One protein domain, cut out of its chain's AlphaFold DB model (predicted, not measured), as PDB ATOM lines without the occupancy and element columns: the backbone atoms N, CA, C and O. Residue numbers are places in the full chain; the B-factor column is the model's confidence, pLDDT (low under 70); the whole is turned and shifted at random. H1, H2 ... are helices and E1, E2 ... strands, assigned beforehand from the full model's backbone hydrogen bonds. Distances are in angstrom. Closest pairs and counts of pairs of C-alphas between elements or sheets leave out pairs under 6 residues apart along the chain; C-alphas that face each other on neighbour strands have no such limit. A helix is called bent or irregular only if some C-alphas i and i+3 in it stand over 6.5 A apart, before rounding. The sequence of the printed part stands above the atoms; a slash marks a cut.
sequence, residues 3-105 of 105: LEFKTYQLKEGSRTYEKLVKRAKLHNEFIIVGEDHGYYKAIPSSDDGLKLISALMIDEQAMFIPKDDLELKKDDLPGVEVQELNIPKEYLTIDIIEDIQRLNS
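AT A GLANCE: This is residues 3 to 105 of the 105 residues of an uncharacterized protein of Clostridium magnum DSM 2767 (UniProt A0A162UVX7). A strongly twisted, branched sheet of six strands makes the core, with its longest strand E1 shared in stagger by E6, E2 and E5, and with E3 and E4 continuing from E2. H2 packs beside E2 and E1 near one end of the domain, and H1 only grazes the sheet near the other end. The printed part has 103 residues, with two named helices and six named strands in the order E1 H1 E2 E3 E4 E5 E6 H2; the neighbour strands are antiparallel and the class is mixed, helices and strands. The whole is compact and rounded, with a radius of gyration of the C-alphas of 13.3 A and spans of 37 by 30 by 30 A.

HOW THE PARTS SIT: E1, residues 3 to 10, has E2, residues 30 to 36, on one side and E5, residues 70 to 72, with E6, residues 82 to 86, on the other side. E6 pairs over residues 3 to 6 of E1, with N 5 and O 83 2.8 A apart. E2 pairs over residues 7 to 8, with N 8 and O 30 2.8 A apart, and E5 over residues 8 to 10, with N 9 and O 71 2.9 A apart. E2, E3, residues 39 to 44, and E4, residues 63 to 66, form a meander, each strand the antiparallel neighbour of the one before. In the hairpin E2 and E3, N 33 and O 41 are 2.9 A apart; in the hairpin E3 and E4, N 40 and O 65 are 2.8 A apart. E4, E5 and E6 are edge strands; E4 and E5 meet only through their link, and E1 and E4 are apart. H2, residues 94 to 104, is on the sheet and only just at the sheet's level, with a height over the sheet of 3.8 A; its closest C-alphas to E2 are Ile 100 and Val 33, 5.2 A apart. H1, residues 15 to 23, only grazes the sheet with residues 16 to 21; its closest C-alphas to E1 are Tyr 17 and Leu 10, 5.5 A apart. In H2 every O i to N i+4 pair is within hydrogen-bond range, and in H1 3 of 5 are.

IN THESE COORDINATES: E1 runs 21.9 A from C-alpha 3 at (34.609, -0.746, -22.476) to C-alpha 10 at (31.132, 9.366, -41.547). E2 is 16.1 A long, E3 15.0 A and E6 13.4 A, while E4 spans 9.9 A and E5 7.0 A. H1 is 11.0 A long, neither bent nor irregular, but only just: C-alphas 19 and 22 are 6.1 A apart. H2 is 15.5 A long and ends with C-alpha 104 at (27.632, 4.529, -24.960).

THE WHOLE: The C-alphas of Ala 55 and Leu 77, 39.3 A apart, are the two farthest apart. The printed part has no cut, and its one long link, E3 to E4, has 18 residues. The mean pLDDT of the printed part is 88.1; residue 47 and residues 75 to 79 are under 70.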
ATOM      1  N   LEU A   3      35.574  -1.811 -22.246       88.88
ATOM      2  CA  LEU A   3      34.609  -0.746 -22.476       88.88
ATOM      3  C   LEU A   3      33.870  -1.047 -23.777       88.88
ATOM      4  O   LEU A   3      34.482  -1.484 -24.751       88.88
ATOM      5  N   GLU A   4      32.563  -0.825 -23.769       89.12
ATOM      6  CA  GLU A   4      31.710  -0.973 -24.942       89.12
ATOM      7  C   GLU A   4      31.581   0.374 -25.654       89.12
ATOM      8  O   GLU A   4      31.358   1.407 -25.017       89.12
ATOM      9  N   PHE A   5      31.727   0.348 -26.974       91.38
ATOM     10  CA  PHE A   5      31.620   1.513 -27.833       91.38
ATOM     11  C   PHE A   5      30.590   1.271 -28.921       91.38
ATOM     12  O   PHE A   5      30.683   0.294 -29.652       91.38
ATOM     13  N   LYS A   6      29.660   2.205 -29.092       92.25
ATOM     14  CA  LYS A   6      28.863   2.329 -30.306       92.25
ATOM     15  C   LYS A   6      29.784   2.720 -31.454       92.25
ATOM     16  O   LYS A   6      30.587   3.652 -31.326       92.25
ATOM     17  N   THR A   7      29.630   2.045 -32.580       91.50
ATOM     18  CA  THR A   7      30.376   2.346 -33.796       91.50
ATOM     19  C   THR A   7      29.679   3.462 -34.565       91.50
ATOM     20  O   THR A   7      28.464   3.457 -34.781       91.50
ATOM     21  N   TYR A   8      30.464   4.438 -35.000       93.50
ATOM     22  CA  TYR A   8      30.031   5.529 -35.859       93.50
ATOM     23  C   TYR A   8      30.716   5.434 -37.214       93.50
ATOM     24  O   TYR A   8      31.831   4.933 -37.333       93.50
ATOM     25  N   GLN A   9      30.071   5.991 -38.227       94.06
ATOM     26  CA  GLN A   9      30.624   6.156 -39.562       94.06
ATOM     27  C   GLN A   9      30.436   7.596 -40.032       94.06
ATOM     28  O   GLN A   9      29.495   8.284 -39.623       94.06
ATOM     29  N   LEU A  10      31.331   8.076 -40.894       94.62
ATOM     30  CA  LEU A  10      31.132   9.366 -41.547       94.62
ATOM     31  C   LEU A  10      30.049   9.234 -42.613       94.62
ATOM     32  O   LEU A  10      30.076   8.303 -43.424       94.62
ATOM     33  N   LYS A  11      29.152  10.220 -42.658       94.31
ATOM     34  CA  LYS A  11      28.126  10.343 -43.695       94.31
ATOM     35  C   LYS A  11      28.782  10.515 -45.055       94.31
ATOM     36  O   LYS A  11      29.615  11.415 -45.245       94.31
ATOM     37  N   GLU A  12      28.379   9.687 -46.012       90.00
ATOM     38  CA  GLU A  12      28.854   9.802 -47.385       90.00
ATOM     39  C   GLU A  12      28.515  11.185 -47.958       90.00
ATOM     40  O   GLU A  12      27.419  11.713 -47.784       90.00
ATOM     41  N   GLY A  13      29.489  11.806 -48.625       87.50
ATOM     42  CA  GLY A  13      29.345  13.156 -49.177       87.50
ATOM     43  C   GLY A  13      29.646  14.296 -48.197       87.50
ATOM     44  O   GLY A  13      29.766  15.440 -48.639       87.50
ATOM     45  N   SER A  14      29.859  14.019 -46.904       91.50
ATOM     46  CA  SER A  14      30.417  15.023 -45.990       91.50
ATOM     47  C   SER A  14      31.844  15.408 -46.401       91.50
ATOM     48  O   SER A  14      32.610  14.619 -46.973       91.50
ATOM     49  N   ARG A  15      32.251  16.645 -46.083       91.00
ATOM     50  CA  ARG A  15      33.616  17.118 -46.378       91.00
ATOM     51  C   ARG A  15      34.669  16.278 -45.651       91.00
ATOM     52  O   ARG A  15      35.779  16.115 -46.166       91.00
ATOM     53  N   THR A  16      34.333  15.771 -44.469       91.06
ATOM     54  CA  THR A  16      35.222  14.936 -43.660       91.06
ATOM     55  C   THR A  16      35.370  13.537 -44.255       91.06
ATOM     56  O   THR A  16      36.503  13.076 -44.400       91.06
ATOM     57  N   TYR A  17      34.283  12.920 -44.737       92.94
ATOM     58  CA  TYR A  17      34.326  11.645 -45.468       92.94
ATOM     59  C   TYR A  17      35.236  11.709 -46.702       92.94
ATOM     60  O   TYR A  17      36.119  10.870 -46.890       92.94
ATOM     61  N   GLU A  18      35.095  12.755 -47.521       92.06
ATOM     62  CA  GLU A  18      35.938  12.957 -48.707       92.06
ATOM     63  C   GLU A  18      37.436  13.030 -48.365       92.06
ATOM     64  O   GLU A  18      38.283  12.506 -49.092       92.06
ATOM     65  N   LYS A  19      37.787  13.671 -47.245       91.88
ATOM     66  CA  LYS A  19      39.184  13.829 -46.821       91.88
ATOM     67  C   LYS A  19      39.757  12.561 -46.192       91.88
ATOM     68  O   LYS A  19      40.832  12.131 -46.604       91.88
ATOM     69  N   LEU A  20      39.076  11.991 -45.203       91.12
ATOM     70  CA  LEU A  20      39.615  10.893 -44.399       91.12
ATOM     71  C   LEU A  20      39.436   9.543 -45.098       91.12
ATOM     72  O   LEU A  20      40.394   8.788 -45.244       91.12
ATOM     73  N   VAL A  21      38.245   9.270 -45.621       89.75
ATOM     74  CA  VAL A  21      37.918   7.958 -46.190       89.75
ATOM     75  C   VAL A  21      38.335   7.886 -47.656       89.75
ATOM     76  O   VAL A  21      39.151   7.046 -48.037       89.75
ATOM     77  N   LYS A  22      37.859   8.802 -48.514       88.94
ATOM     78  CA  LYS A  22      38.152   8.696 -49.958       88.94
ATOM     79  C   LYS A  22      39.611   8.976 -50.308       88.94
ATOM     80  O   LYS A  22      40.187   8.225 -51.105       88.94
ATOM     81  N   ARG A  23      40.187  10.055 -49.761       90.12
ATOM     82  CA  ARG A  23      41.557  10.503 -50.078       90.12
ATOM     83  C   ARG A  23      42.616   9.827 -49.219       90.12
ATOM     84  O   ARG A  23      43.567   9.298 -49.783       90.12
ATOM     85  N   ALA A  24      42.455   9.835 -47.897       88.31
ATOM     86  CA  ALA A  24      43.437   9.247 -46.985       88.31
ATOM     87  C   ALA A  24      43.269   7.730 -46.778       88.31
ATOM     88  O   ALA A  24      44.121   7.122 -46.139       88.31
ATOM     89  N   LYS A  25      42.226   7.112 -47.360       87.44
ATOM     90  CA  LYS A  25      41.970   5.659 -47.304       87.44
ATOM     91  C   LYS A  25      41.832   5.121 -45.879       87.44
ATOM     92  O   LYS A  25      42.147   3.964 -45.622       87.44
ATOM     93  N   LEU A  26      41.351   5.961 -44.966       87.31
ATOM     94  CA  LEU A  26      41.029   5.557 -43.608       87.31
ATOM     95  C   LEU A  26      39.750   4.705 -43.604       87.31
ATOM     96  O   LEU A  26      38.829   4.968 -44.382       87.31
ATOM     97  N   HIS A  27      39.696   3.703 -42.729       88.00
ATOM     98  CA  HIS A  27      38.499   2.894 -42.514       88.00
ATOM     99  C   HIS A  27      37.346   3.774 -42.004       88.00
ATOM    100  O   HIS A  27      37.565   4.619 -41.139       88.00
ATOM    101  N   ASN A  28      36.134   3.620 -42.551       91.12
ATOM    102  CA  ASN A  28      34.996   4.489 -42.218       91.12
ATOM    103  C   ASN A  28      34.259   4.046 -40.945       91.12
ATOM    104  O   ASN A  28      33.032   4.050 -40.902       91.12
ATOM    105  N   GLU A  29      35.004   3.655 -39.922       91.88
ATOM    106  CA  GLU A  29      34.456   3.252 -38.636       91.88
ATOM    107  C   GLU A  29      35.224   3.935 -37.529       91.88
ATOM    108  O   GLU A  29      36.451   4.040 -37.568       91.88
ATOM    109  N   PHE A  30      34.486   4.419 -36.544       93.31
ATOM    110  CA  PHE A  30      35.018   5.233 -35.475       93.31
ATOM    111  C   PHE A  30      34.341   4.876 -34.163       93.31
ATOM    112  O   PHE A  30      33.127   4.688 -34.111       93.31
ATOM    113  N   ILE A  31      35.123   4.878 -33.094       93.62
ATOM    114  CA  ILE A  31      34.612   4.918 -31.727       93.62
ATOM    115  C   ILE A  31      34.735   6.341 -31.190       93.62
ATOM    116  O   ILE A  31      35.645   7.082 -31.576       93.62
ATOM    117  N   ILE A  32      33.842   6.722 -30.283       94.88
ATOM    118  CA  ILE A  32      33.867   8.041 -29.650       94.88
ATOM    119  C   ILE A  32      34.336   7.897 -28.210       94.88
ATOM    120  O   ILE A  32      33.757   7.139 -27.433       94.88
ATOM    121  N   VAL A  33      35.394   8.632 -27.869       93.81
ATOM    122  CA  VAL A  33      36.037   8.591 -26.545       93.81
ATOM    123  C   VAL A  33      35.828   9.868 -25.734       93.81
ATOM    124  O   VAL A  33      36.299   9.976 -24.611       93.81
ATOM    125  N   GLY A  34      35.122  10.839 -26.310       94.69
ATOM    126  CA  GLY A  34      34.764  12.091 -25.662       94.69
ATOM    127  C   GLY A  34      34.111  13.062 -26.637       94.69
ATOM    128  O   GLY A  34      33.963  12.792 -27.834       94.69
ATOM    129  N   GLU A  35      33.735  14.228 -26.135       94.12
ATOM    130  CA  GLU A  35      33.139  15.287 -26.940       94.12
ATOM    131  C   GLU A  35      33.655  16.662 -26.530       94.12
ATOM    132  O   GLU A  35      34.038  16.883 -25.387       94.12
ATOM    133  N   ASP A  36      33.662  17.592 -27.480       92.25
ATOM    134  CA  ASP A  36      34.038  18.979 -27.230       92.25
ATOM    135  C   ASP A  36      33.290  19.898 -28.201       92.25
ATOM    136  O   ASP A  36      33.310  19.661 -29.404       92.25
ATOM    137  N   HIS A  37      32.584  20.906 -27.684       87.38
ATOM    138  CA  HIS A  37      31.890  21.984 -28.415       87.38
ATOM    139  C   HIS A  37      31.545  21.722 -29.901       87.38
ATOM    140  O   HIS A  37      32.118  22.325 -30.804       87.38
ATOM    141  N   GLY A  38      30.556  20.860 -30.171       92.94
ATOM    142  CA  GLY A  38      30.081  20.577 -31.541       92.94
ATOM    143  C   GLY A  38      30.895  19.528 -32.314       92.94
ATOM    144  O   GLY A  38      30.549  19.186 -33.445       92.94
ATOM    145  N   TYR A  39      31.918  18.955 -31.684       96.19
ATOM    146  CA  TYR A  39      32.766  17.890 -32.207       96.19
ATOM    147  C   TYR A  39      32.736  16.662 -31.295       96.19
ATOM    148  O   TYR A  39      32.500  16.744 -30.086       96.19
ATOM    149  N   TYR A  40      32.995  15.510 -31.896       96.19
ATOM    150  CA  TYR A  40      33.355  14.286 -31.204       96.19
ATOM    151  C   TYR A  40      34.860  14.052 -31.286       96.19
ATOM    152  O   TYR A  40      35.482  14.325 -32.315       96.19
ATOM    153  N   LYS A  41      35.420  13.510 -30.203       95.94
ATOM    154  CA  LYS A  41      36.764  12.937 -30.164       95.94
ATOM    155  C   LYS A  41      36.661  11.487 -30.630       95.94
ATOM    156  O   LYS A  41      36.221  10.615 -29.882       95.94
ATOM    157  N   ALA A  42      37.010  11.257 -31.889       94.38
ATOM    158  CA  ALA A  42      36.828   9.996 -32.587       94.38
ATOM    159  C   ALA A  42      38.161   9.285 -32.840       94.38
ATOM    160  O   ALA A  42      39.118   9.893 -33.324       94.38
ATOM    161  N   ILE A  43      38.206   7.983 -32.579       92.81
ATOM    162  CA  ILE A  43      39.341   7.123 -32.923       92.81
ATOM    163  C   ILE A  43      38.896   6.164 -34.025       92.81
ATOM    164  O   ILE A  43      37.830   5.565 -33.881       92.81
ATOM    165  N   PRO A  44      39.667   6.008 -35.116       90.06
ATOM    166  CA  PRO A  44      39.365   5.013 -36.137       90.06
ATOM    167  C   PRO A  44      39.314   3.617 -35.516       90.06
ATOM    168  O   PRO A  44      40.287   3.197 -34.883       90.06
ATOM    169  N   SER A  45      38.211   2.900 -35.714       83.38
ATOM    170  CA  SER A  45      38.164   1.477 -35.403       83.38
ATOM    171  C   SER A  45      38.820   0.689 -36.534       83.38
ATOM    172  O   SER A  45      38.628   0.977 -37.721       83.38
ATOM    173  N   SER A  46      39.649  -0.279 -36.163       74.06
ATOM    174  CA  SER A  46      40.354  -1.167 -37.079       74.06
ATOM    175  C   SER A  46      40.216  -2.593 -36.575       74.06
ATOM    176  O   SER A  46      40.301  -2.828 -35.372       74.06
ATOM    177  N   ASP A  47      40.096  -3.539 -37.506       67.69
ATOM    178  CA  ASP A  47      40.053  -4.976 -37.209       67.69
ATOM    179  C   ASP A  47      41.286  -5.472 -36.427       67.69
ATOM    180  O   ASP A  47      41.207  -6.447 -35.684       67.69
ATOM    181  N   ASP A  48      42.422  -4.772 -36.544       70.12
ATOM    182  CA  ASP A  48      43.655  -5.058 -35.796       70.12
ATOM    183  C   ASP A  48      43.597  -4.590 -34.323       70.12
ATOM    184  O   ASP A  48      44.559  -4.767 -33.570       70.12
ATOM    185  N   GLY A  49      42.496  -3.959 -33.906       71.25
ATOM    186  CA  GLY A  49      42.312  -3.353 -32.591       71.25
ATOM    187  C   GLY A  49      42.867  -1.928 -32.468       71.25
ATOM    188  O   GLY A  49      43.361  -1.315 -33.419       71.25
ATOM    189  N   LEU A  50      42.776  -1.376 -31.254       80.19
ATOM    190  CA  LEU A  50      43.243  -0.023 -30.942       80.19
ATOM    191  C   LEU A  50      44.772   0.054 -30.918       80.19
ATOM    192  O   LEU A  50      45.436  -0.585 -30.100       80.19
ATOM    193  N   LYS A  51      45.331   0.917 -31.768       80.12
ATOM    194  CA  LYS A  51      46.757   1.263 -31.748       80.12
ATOM    195  C   LYS A  51      46.962   2.459 -30.826       80.12
ATOM    196  O   LYS A  51      46.721   3.591 -31.226       80.12
ATOM    197  N   LEU A  52      47.391   2.185 -29.596       82.81
ATOM    198  CA  LEU A  52      47.650   3.205 -28.580       82.81
ATOM    199  C   LEU A  52      49.133   3.594 -28.572       82.81
ATOM    200  O   LEU A  52      50.018   2.737 -28.551       82.81
ATOM    201  N   ILE A  53      49.400   4.895 -28.579       83.12
ATOM    202  CA  ILE A  53      50.727   5.487 -28.416       83.12
ATOM    203  C   ILE A  53      50.969   5.704 -26.925       83.12
ATOM    204  O   ILE A  53      50.169   6.358 -26.255       83.12
ATOM    205  N   SER A  54      52.074   5.170 -26.405       79.75
ATOM    206  CA  SER A  54      52.432   5.321 -24.995       79.75
ATOM    207  C   SER A  54      52.584   6.794 -24.592       79.75
ATOM    208  O   SER A  54      52.985   7.636 -25.394       79.75
ATOM    209  N   ALA A  55      52.284   7.083 -23.322       82.88
ATOM    210  CA  ALA A  55      52.341   8.413 -22.699       82.88
ATOM    211  C   ALA A  55      51.285   9.441 -23.152       82.88
ATOM    212  O   ALA A  55      51.315  10.563 -22.653       82.88
ATOM    213  N   LEU A  56      50.349   9.067 -24.029       88.75
ATOM    214  CA  LEU A  56      49.188   9.887 -24.379       88.75
ATOM    215  C   LEU A  56      47.910   9.235 -23.866       88.75
ATOM    216  O   LEU A  56      47.728   8.030 -24.033       88.75
ATOM    217  N   MET A  57      46.997  10.019 -23.310       91.75
ATOM    218  CA  MET A  57      45.645   9.557 -23.005       91.75
ATOM    219  C   MET A  57      44.889   9.242 -24.295       91.75
ATOM    220  O   MET A  57      45.229   9.718 -25.381       91.75
ATOM    221  N   ILE A  58      43.867   8.394 -24.204       91.38
ATOM    222  CA  ILE A  58      43.130   7.953 -25.393       91.38
ATOM    223  C   ILE A  58      42.442   9.122 -26.118       91.38
ATOM    224  O   ILE A  58      42.395   9.154 -27.344       91.38
ATOM    225  N   ASP A  59      41.960  10.119 -25.383       91.44
ATOM    226  CA  ASP A  59      41.275  11.278 -25.946       91.44
ATOM    227  C   ASP A  59      42.244  12.282 -26.602       91.44
ATOM    228  O   ASP A  59      41.866  12.952 -27.561       91.44
ATOM    229  N   GLU A  60      43.503  12.334 -26.154       91.25
ATOM    230  CA  GLU A  60      44.593  13.092 -26.786       91.25
ATOM    231  C   GLU A  60      45.014  12.498 -28.139       91.25
ATOM    232  O   GLU A  60      45.544  13.202 -28.998       91.25
ATOM    233  N   GLN A  61      44.768  11.202 -28.342       91.12
ATOM    234  CA  GLN A  61      45.045  10.492 -29.595       91.12
ATOM    235  C   GLN A  61      43.877  10.569 -30.589       91.12
ATOM    236  O   GLN A  61      44.004  10.132 -31.737       91.12
ATOM    237  N   ALA A  62      42.736  11.109 -30.165       93.00
ATOM    238  CA  ALA A  62      41.528  11.162 -30.965       93.00
ATOM    239  C   ALA A  62      41.535  12.320 -31.974       93.00
ATOM    240  O   ALA A  62      42.107  13.390 -31.765       93.00
ATOM    241  N   MET A  63      40.832  12.118 -33.083       93.06
ATOM    242  CA  MET A  63      40.560  13.159 -34.065       93.06
ATOM    243  C   MET A  63      39.290  13.915 -33.692       93.06
ATOM    244  O   MET A  63      38.294  13.313 -33.302       93.06
ATOM    245  N   PHE A  64      39.284  15.228 -33.900       95.06
ATOM    246  CA  PHE A  64      38.066  16.024 -33.775       95.06
ATOM    247  C   PHE A  64      37.254  15.944 -35.065       95.06
ATOM    248  O   PHE A  64      37.687  16.421 -36.118       95.06
ATOM    249  N   ILE A  65      36.064  15.357 -34.980       95.31
ATOM    250  CA  ILE A  65      35.131  15.221 -36.102       95.31
ATOM    251  C   ILE A  65      33.840  15.975 -35.764       95.31
ATOM    252  O   ILE A  65      33.310  15.776 -34.671       95.31
ATOM    253  N   PRO A  66      33.314  16.843 -36.653       95.88
ATOM    254  CA  PRO A  66      32.027  17.495 -36.424       95.88
ATOM    255  C   PRO A  66      30.935  16.462 -36.138       95.88
ATOM    256  O   PRO A  66      30.808  15.488 -36.880       95.88
ATOM    257  N   LYS A  67      30.120  16.674 -35.098       94.69
ATOM    258  CA  LYS A  67      29.057  15.713 -34.738       94.69
ATOM    259  C   LYS A  67      28.090  15.469 -35.898       94.69
ATOM    260  O   LYS A  67      27.668  14.341 -36.123       94.69
ATOM    261  N   ASP A  68      27.807  16.515 -36.671       94.50
ATOM    262  CA  ASP A  68      26.895  16.469 -37.814       94.50
ATOM    263  C   ASP A  68      27.427  15.643 -38.995       94.50
ATOM    264  O   ASP A  68      26.635  15.217 -39.841       94.50
ATOM    265  N   ASP A  69      28.735  15.375 -39.042       95.12
ATOM    266  CA  ASP A  69      29.365  14.556 -40.083       95.12
ATOM    267  C   ASP A  69      29.320  13.056 -39.756       95.12
ATOM    268  O   ASP A  69      29.556  12.238 -40.645       95.12
ATOM    269  N   LEU A  70      29.010  12.690 -38.508       93.44
ATOM    270  CA  LEU A  70      28.942  11.306 -38.043       93.44
ATOM    271  C   LEU A  70      27.494  10.825 -37.919       93.44
ATOM    272  O   LEU A  70      26.560  11.583 -37.646       93.44
ATOM    273  N   GLU A  71      27.315   9.528 -38.099       93.31
ATOM    274  CA  GLU A  71      26.088   8.809 -37.784       93.31
ATOM    275  C   GLU A  71      26.422   7.450 -37.175       93.31
ATOM    276  O   GLU A  71      27.494   6.898 -37.414       93.31
ATOM    277  N   LEU A  72      25.506   6.925 -36.363       91.56
ATOM    278  CA  LEU A  72      25.645   5.580 -35.817       91.56
ATOM    279  C   LEU A  72      25.615   4.566 -36.955       91.56
ATOM    280  O   LEU A  72      24.697   4.593 -37.784       91.56
ATOM    281  N   LYS A  73      26.590   3.660 -36.960       86.94
ATOM    282  CA  LYS A  73      26.582   2.519 -37.863       86.94
ATOM    283  C   LYS A  73      25.461   1.583 -37.415       86.94
ATOM    284  O   LYS A  73      25.377   1.188 -36.249       86.94
ATOM    285  N   LYS A  74      24.526   1.333 -38.328       81.00
ATOM    286  CA  LYS A  74      23.383   0.449 -38.101       81.00
ATOM    287  C   LYS A  74      23.721  -0.917 -38.666       81.00
ATOM    288  O   LYS A  74      24.225  -0.985 -39.786       81.00
ATOM    289  N   ASP A  75      23.400  -1.956 -37.916       62.81
ATOM    290  CA  ASP A  75      23.402  -3.315 -38.447       62.81
ATOM    291  C   ASP A  75      22.130  -3.578 -39.276       62.81
ATOM    292  O   ASP A  75      21.188  -2.781 -39.292       62.81
ATOM    293  N   ASP A  76      22.080  -4.723 -39.960       57.78
ATOM    294  CA  ASP A  76      20.925  -5.178 -40.761       57.78
ATOM    295  C   ASP A  76      19.643  -5.434 -39.925       57.78
ATOM    296  O   ASP A  76      18.557  -5.682 -40.457       57.78
ATOM    297  N   LEU A  77      19.749  -5.346 -38.599       53.94
ATOM    298  CA  LEU A  77      18.651  -5.316 -37.634       53.94
ATOM    299  C   LEU A  77      18.642  -3.926 -36.973       53.94
ATOM    300  O   LEU A  77      19.680  -3.286 -36.940       53.94
ATOM    301  N   PRO A  78      17.531  -3.427 -36.394       57.91
ATOM    302  CA  PRO A  78      17.437  -2.066 -35.829       57.91
ATOM    303  C   PRO A  78      18.408  -1.744 -34.663       57.91
ATOM    304  O   PRO A  78      18.235  -0.730 -33.987       57.91
ATOM    305  N   GLY A  79      19.397  -2.601 -34.405       61.34
ATOM    306  CA  GLY A  79      20.488  -2.404 -33.471       61.34
ATOM    307  C   GLY A  79      21.567  -1.456 -33.993       61.34
ATOM    308  O   GLY A  79      21.808  -1.305 -35.192       61.34
ATOM    309  N   VAL A  80      22.204  -0.797 -33.035       78.25
ATOM    310  CA  VAL A  80      23.439  -0.043 -33.232       78.25
ATOM    311  C   VAL A  80      24.588  -1.034 -33.118       78.25
ATOM    312  O   VAL A  80      24.596  -1.834 -32.183       78.25
ATOM    313  N   GLU A  81      25.541  -0.980 -34.043       84.19
ATOM    314  CA  GLU A  81      26.744  -1.800 -33.933       84.19
ATOM    315  C   GLU A  81      27.559  -1.350 -32.713       84.19
ATOM    316  O   GLU A  81      27.809  -0.154 -32.527       84.19
ATOM    317  N   VAL A  82      27.963  -2.309 -31.878       85.75
ATOM    318  CA  VAL A  82      28.805  -2.074 -30.702       85.75
ATOM    319  C   VAL A  82      30.060  -2.939 -30.750       85.75
ATOM    320  O   VAL A  82      30.023  -4.083 -31.203       85.75
ATOM    321  N   GLN A  83      31.171  -2.402 -30.258       86.75
ATOM    322  CA  GLN A  83      32.450  -3.096 -30.142       86.75
ATOM    323  C   GLN A  83      32.968  -3.007 -28.704       86.75
ATOM    324  O   GLN A  83      33.009  -1.932 -28.104       86.75
ATOM    325  N   GLU A  84      33.387  -4.146 -28.149       87.75
ATOM    326  CA  GLU A  84      34.037  -4.214 -26.838       87.75
ATOM    327  C   GLU A  84      35.554  -4.128 -27.015       87.75
ATOM    328  O   GLU A  84      36.167  -4.946 -27.702       87.75
ATOM    329  N   LEU A  85      36.176  -3.137 -26.380       87.69
ATOM    330  CA  LEU A  85      37.609  -2.889 -26.483       87.69
ATOM    331  C   LEU A  85      38.248  -2.886 -25.098       87.69
ATOM    332  O   LEU A  85      37.786  -2.225 -24.167       87.69
ATOM    333  N   ASN A  86      39.357  -3.614 -24.963       88.31
ATOM    334  CA  ASN A  86      40.155  -3.598 -23.745       88.31
ATOM    335  C   ASN A  86      41.194  -2.475 -23.813       88.31
ATOM    336  O   ASN A  86      42.216  -2.604 -24.487       88.31
ATOM    337  N   ILE A  87      40.955  -1.394 -23.075       87.94
ATOM    338  CA  ILE A  87      41.869  -0.251 -22.997       87.94
ATOM    339  C   ILE A  87      42.631  -0.305 -21.665       87.94
ATOM    340  O   ILE A  87      41.999  -0.344 -20.600       87.94
ATOM    341  N   PRO A  88      43.976  -0.334 -21.656       89.94
ATOM    342  CA  PRO A  88      44.736  -0.320 -20.411       89.94
ATOM    343  C   PRO A  88      44.448   0.950 -19.600       89.94
ATOM    344  O   PRO A  88      44.298   2.037 -20.149       89.94
ATOM    345  N   LYS A  89      44.375   0.817 -18.270       90.31
ATOM    346  CA  LYS A  89      43.958   1.919 -17.382       90.31
ATOM    347  C   LYS A  89      44.881   3.138 -17.445       90.31
ATOM    348  O   LYS A  89      44.440   4.231 -17.139       90.31
ATOM    349  N   GLU A  90      46.140   2.954 -17.835       90.81
ATOM    350  CA  GLU A  90      47.114   4.043 -17.982       90.81
ATOM    351  C   GLU A  90      46.759   5.051 -19.088       90.81
ATOM    352  O   GLU A  90      47.264   6.166 -19.052       90.81
ATOM    353  N   TYR A  91      45.873   4.684 -20.024       90.94
ATOM    354  CA  TYR A  91      45.374   5.559 -21.096       90.94
ATOM    355  C   TYR A  91      44.050   6.251 -20.740       90.94
ATOM    356  O   TYR A  91      43.461   6.921 -21.590       90.94
ATOM    357  N   LEU A  92      43.539   6.035 -19.522       91.06
ATOM    358  CA  LEU A  92      42.207   6.446 -19.094       91.06
ATOM    359  C   LEU A  92      42.279   7.274 -17.810       91.06
ATOM    360  O   LEU A  92      42.786   6.818 -16.784       91.06
ATOM    361  N   THR A  93      41.691   8.465 -17.843       92.69
ATOM    362  CA  THR A  93      41.339   9.225 -16.639       92.69
ATOM    363  C   THR A  93      39.899   8.910 -16.226       92.69
ATOM    364  O   THR A  93      39.142   8.315 -16.994       92.69
ATOM    365  N   ILE A  94      39.511   9.294 -15.006       92.50
ATOM    366  CA  ILE A  94      38.122   9.136 -14.541       92.50
ATOM    367  C   ILE A  94      37.167   9.885 -15.477       92.50
ATOM    368  O   ILE A  94      36.207   9.288 -15.948       92.50
ATOM    369  N   ASP A  95      37.499  11.128 -15.830       92.44
ATOM    370  CA  ASP A  95      36.687  11.960 -16.723       92.44
ATOM    371  C   ASP A  95      36.484  11.301 -18.099       92.44
ATOM    372  O   ASP A  95      35.369  11.259 -18.614       92.44
ATOM    373  N   ILE A  96      37.540  10.704 -18.668       92.69
ATOM    374  CA  ILE A  96      37.454   9.969 -19.939       92.69
ATOM    375  C   ILE A  96      36.530   8.754 -19.807       92.69
ATOM    376  O   ILE A  96      35.738   8.473 -20.704       92.69
ATOM    377  N   ILE A  97      36.621   8.013 -18.700       92.12
ATOM    378  CA  ILE A  97      35.761   6.846 -18.468       92.12
ATOM    379  C   ILE A  97      34.295   7.278 -18.374       92.12
ATOM    380  O   ILE A  97      33.440   6.636 -18.984       92.12
ATOM    381  N   GLU A  98      34.005   8.353 -17.644       92.44
ATOM    382  CA  GLU A  98      32.649   8.889 -17.502       92.44
ATOM    383  C   GLU A  98      32.079   9.361 -18.846       92.44
ATOM    384  O   GLU A  98      30.931   9.042 -19.172       92.44
ATOM    385  N   ASP A  99      32.884  10.038 -19.666       92.69
ATOM    386  CA  ASP A  99      32.482  10.449 -21.011       92.69
ATOM    387  C   ASP A  99      32.188   9.253 -21.917       92.69
ATOM    388  O   ASP A  99      31.134   9.207 -22.557       92.69
ATOM    389  N   ILE A 100      33.070   8.250 -21.932       92.44
ATOM    390  CA  ILE A 100      32.859   7.016 -22.696       92.44
ATOM    391  C   ILE A 100      31.563   6.338 -22.252       92.44
ATOM    392  O   ILE A 100      30.735   5.987 -23.091       92.44
ATOM    393  N   GLN A 101      31.346   6.169 -20.949       90.94
ATOM    394  CA  GLN A 101      30.139   5.515 -20.442       90.94
ATOM    395  C   GLN A 101      28.878   6.283 -20.838       90.94
ATOM    396  O   GLN A 101      27.932   5.684 -21.351       90.94
ATOM    397  N   ARG A 102      28.873   7.607 -20.680       92.88
ATOM    398  CA  ARG A 102      27.737   8.465 -21.037       92.88
ATOM    399  C   ARG A 102      27.395   8.405 -22.525       92.88
ATOM    400  O   ARG A 102      26.217   8.392 -22.872       92.88
ATOM    401  N   LEU A 103      28.396   8.371 -23.403       90.00
ATOM    402  CA  LEU A 103      28.199   8.331 -24.859       90.00
ATOM    403  C   LEU A 103      27.700   6.964 -25.358       90.00
ATOM    404  O   LEU A 103      27.048   6.883 -26.404       90.00
ATOM    405  N   ASN A 104      27.972   5.903 -24.600       84.88
ATOM    406  CA  ASN A 104      27.632   4.529 -24.960       84.88
ATOM    407  C   ASN A 104      26.425   3.957 -24.194       84.88
ATOM    408  O   ASN A 104      25.986   2.860 -24.524       84.88
ATOM    409  N   SER A 105      25.842   4.724 -23.261       79.44
ATOM    410  CA  SER A 105      24.603   4.390 -22.530       79.44
ATOM    411  C   SER A 105      23.344   4.376 -23.400       79.44
ATOM    412  O   SER A 105      23.336   5.017 -24.481       79.44
TER     413      SER A 105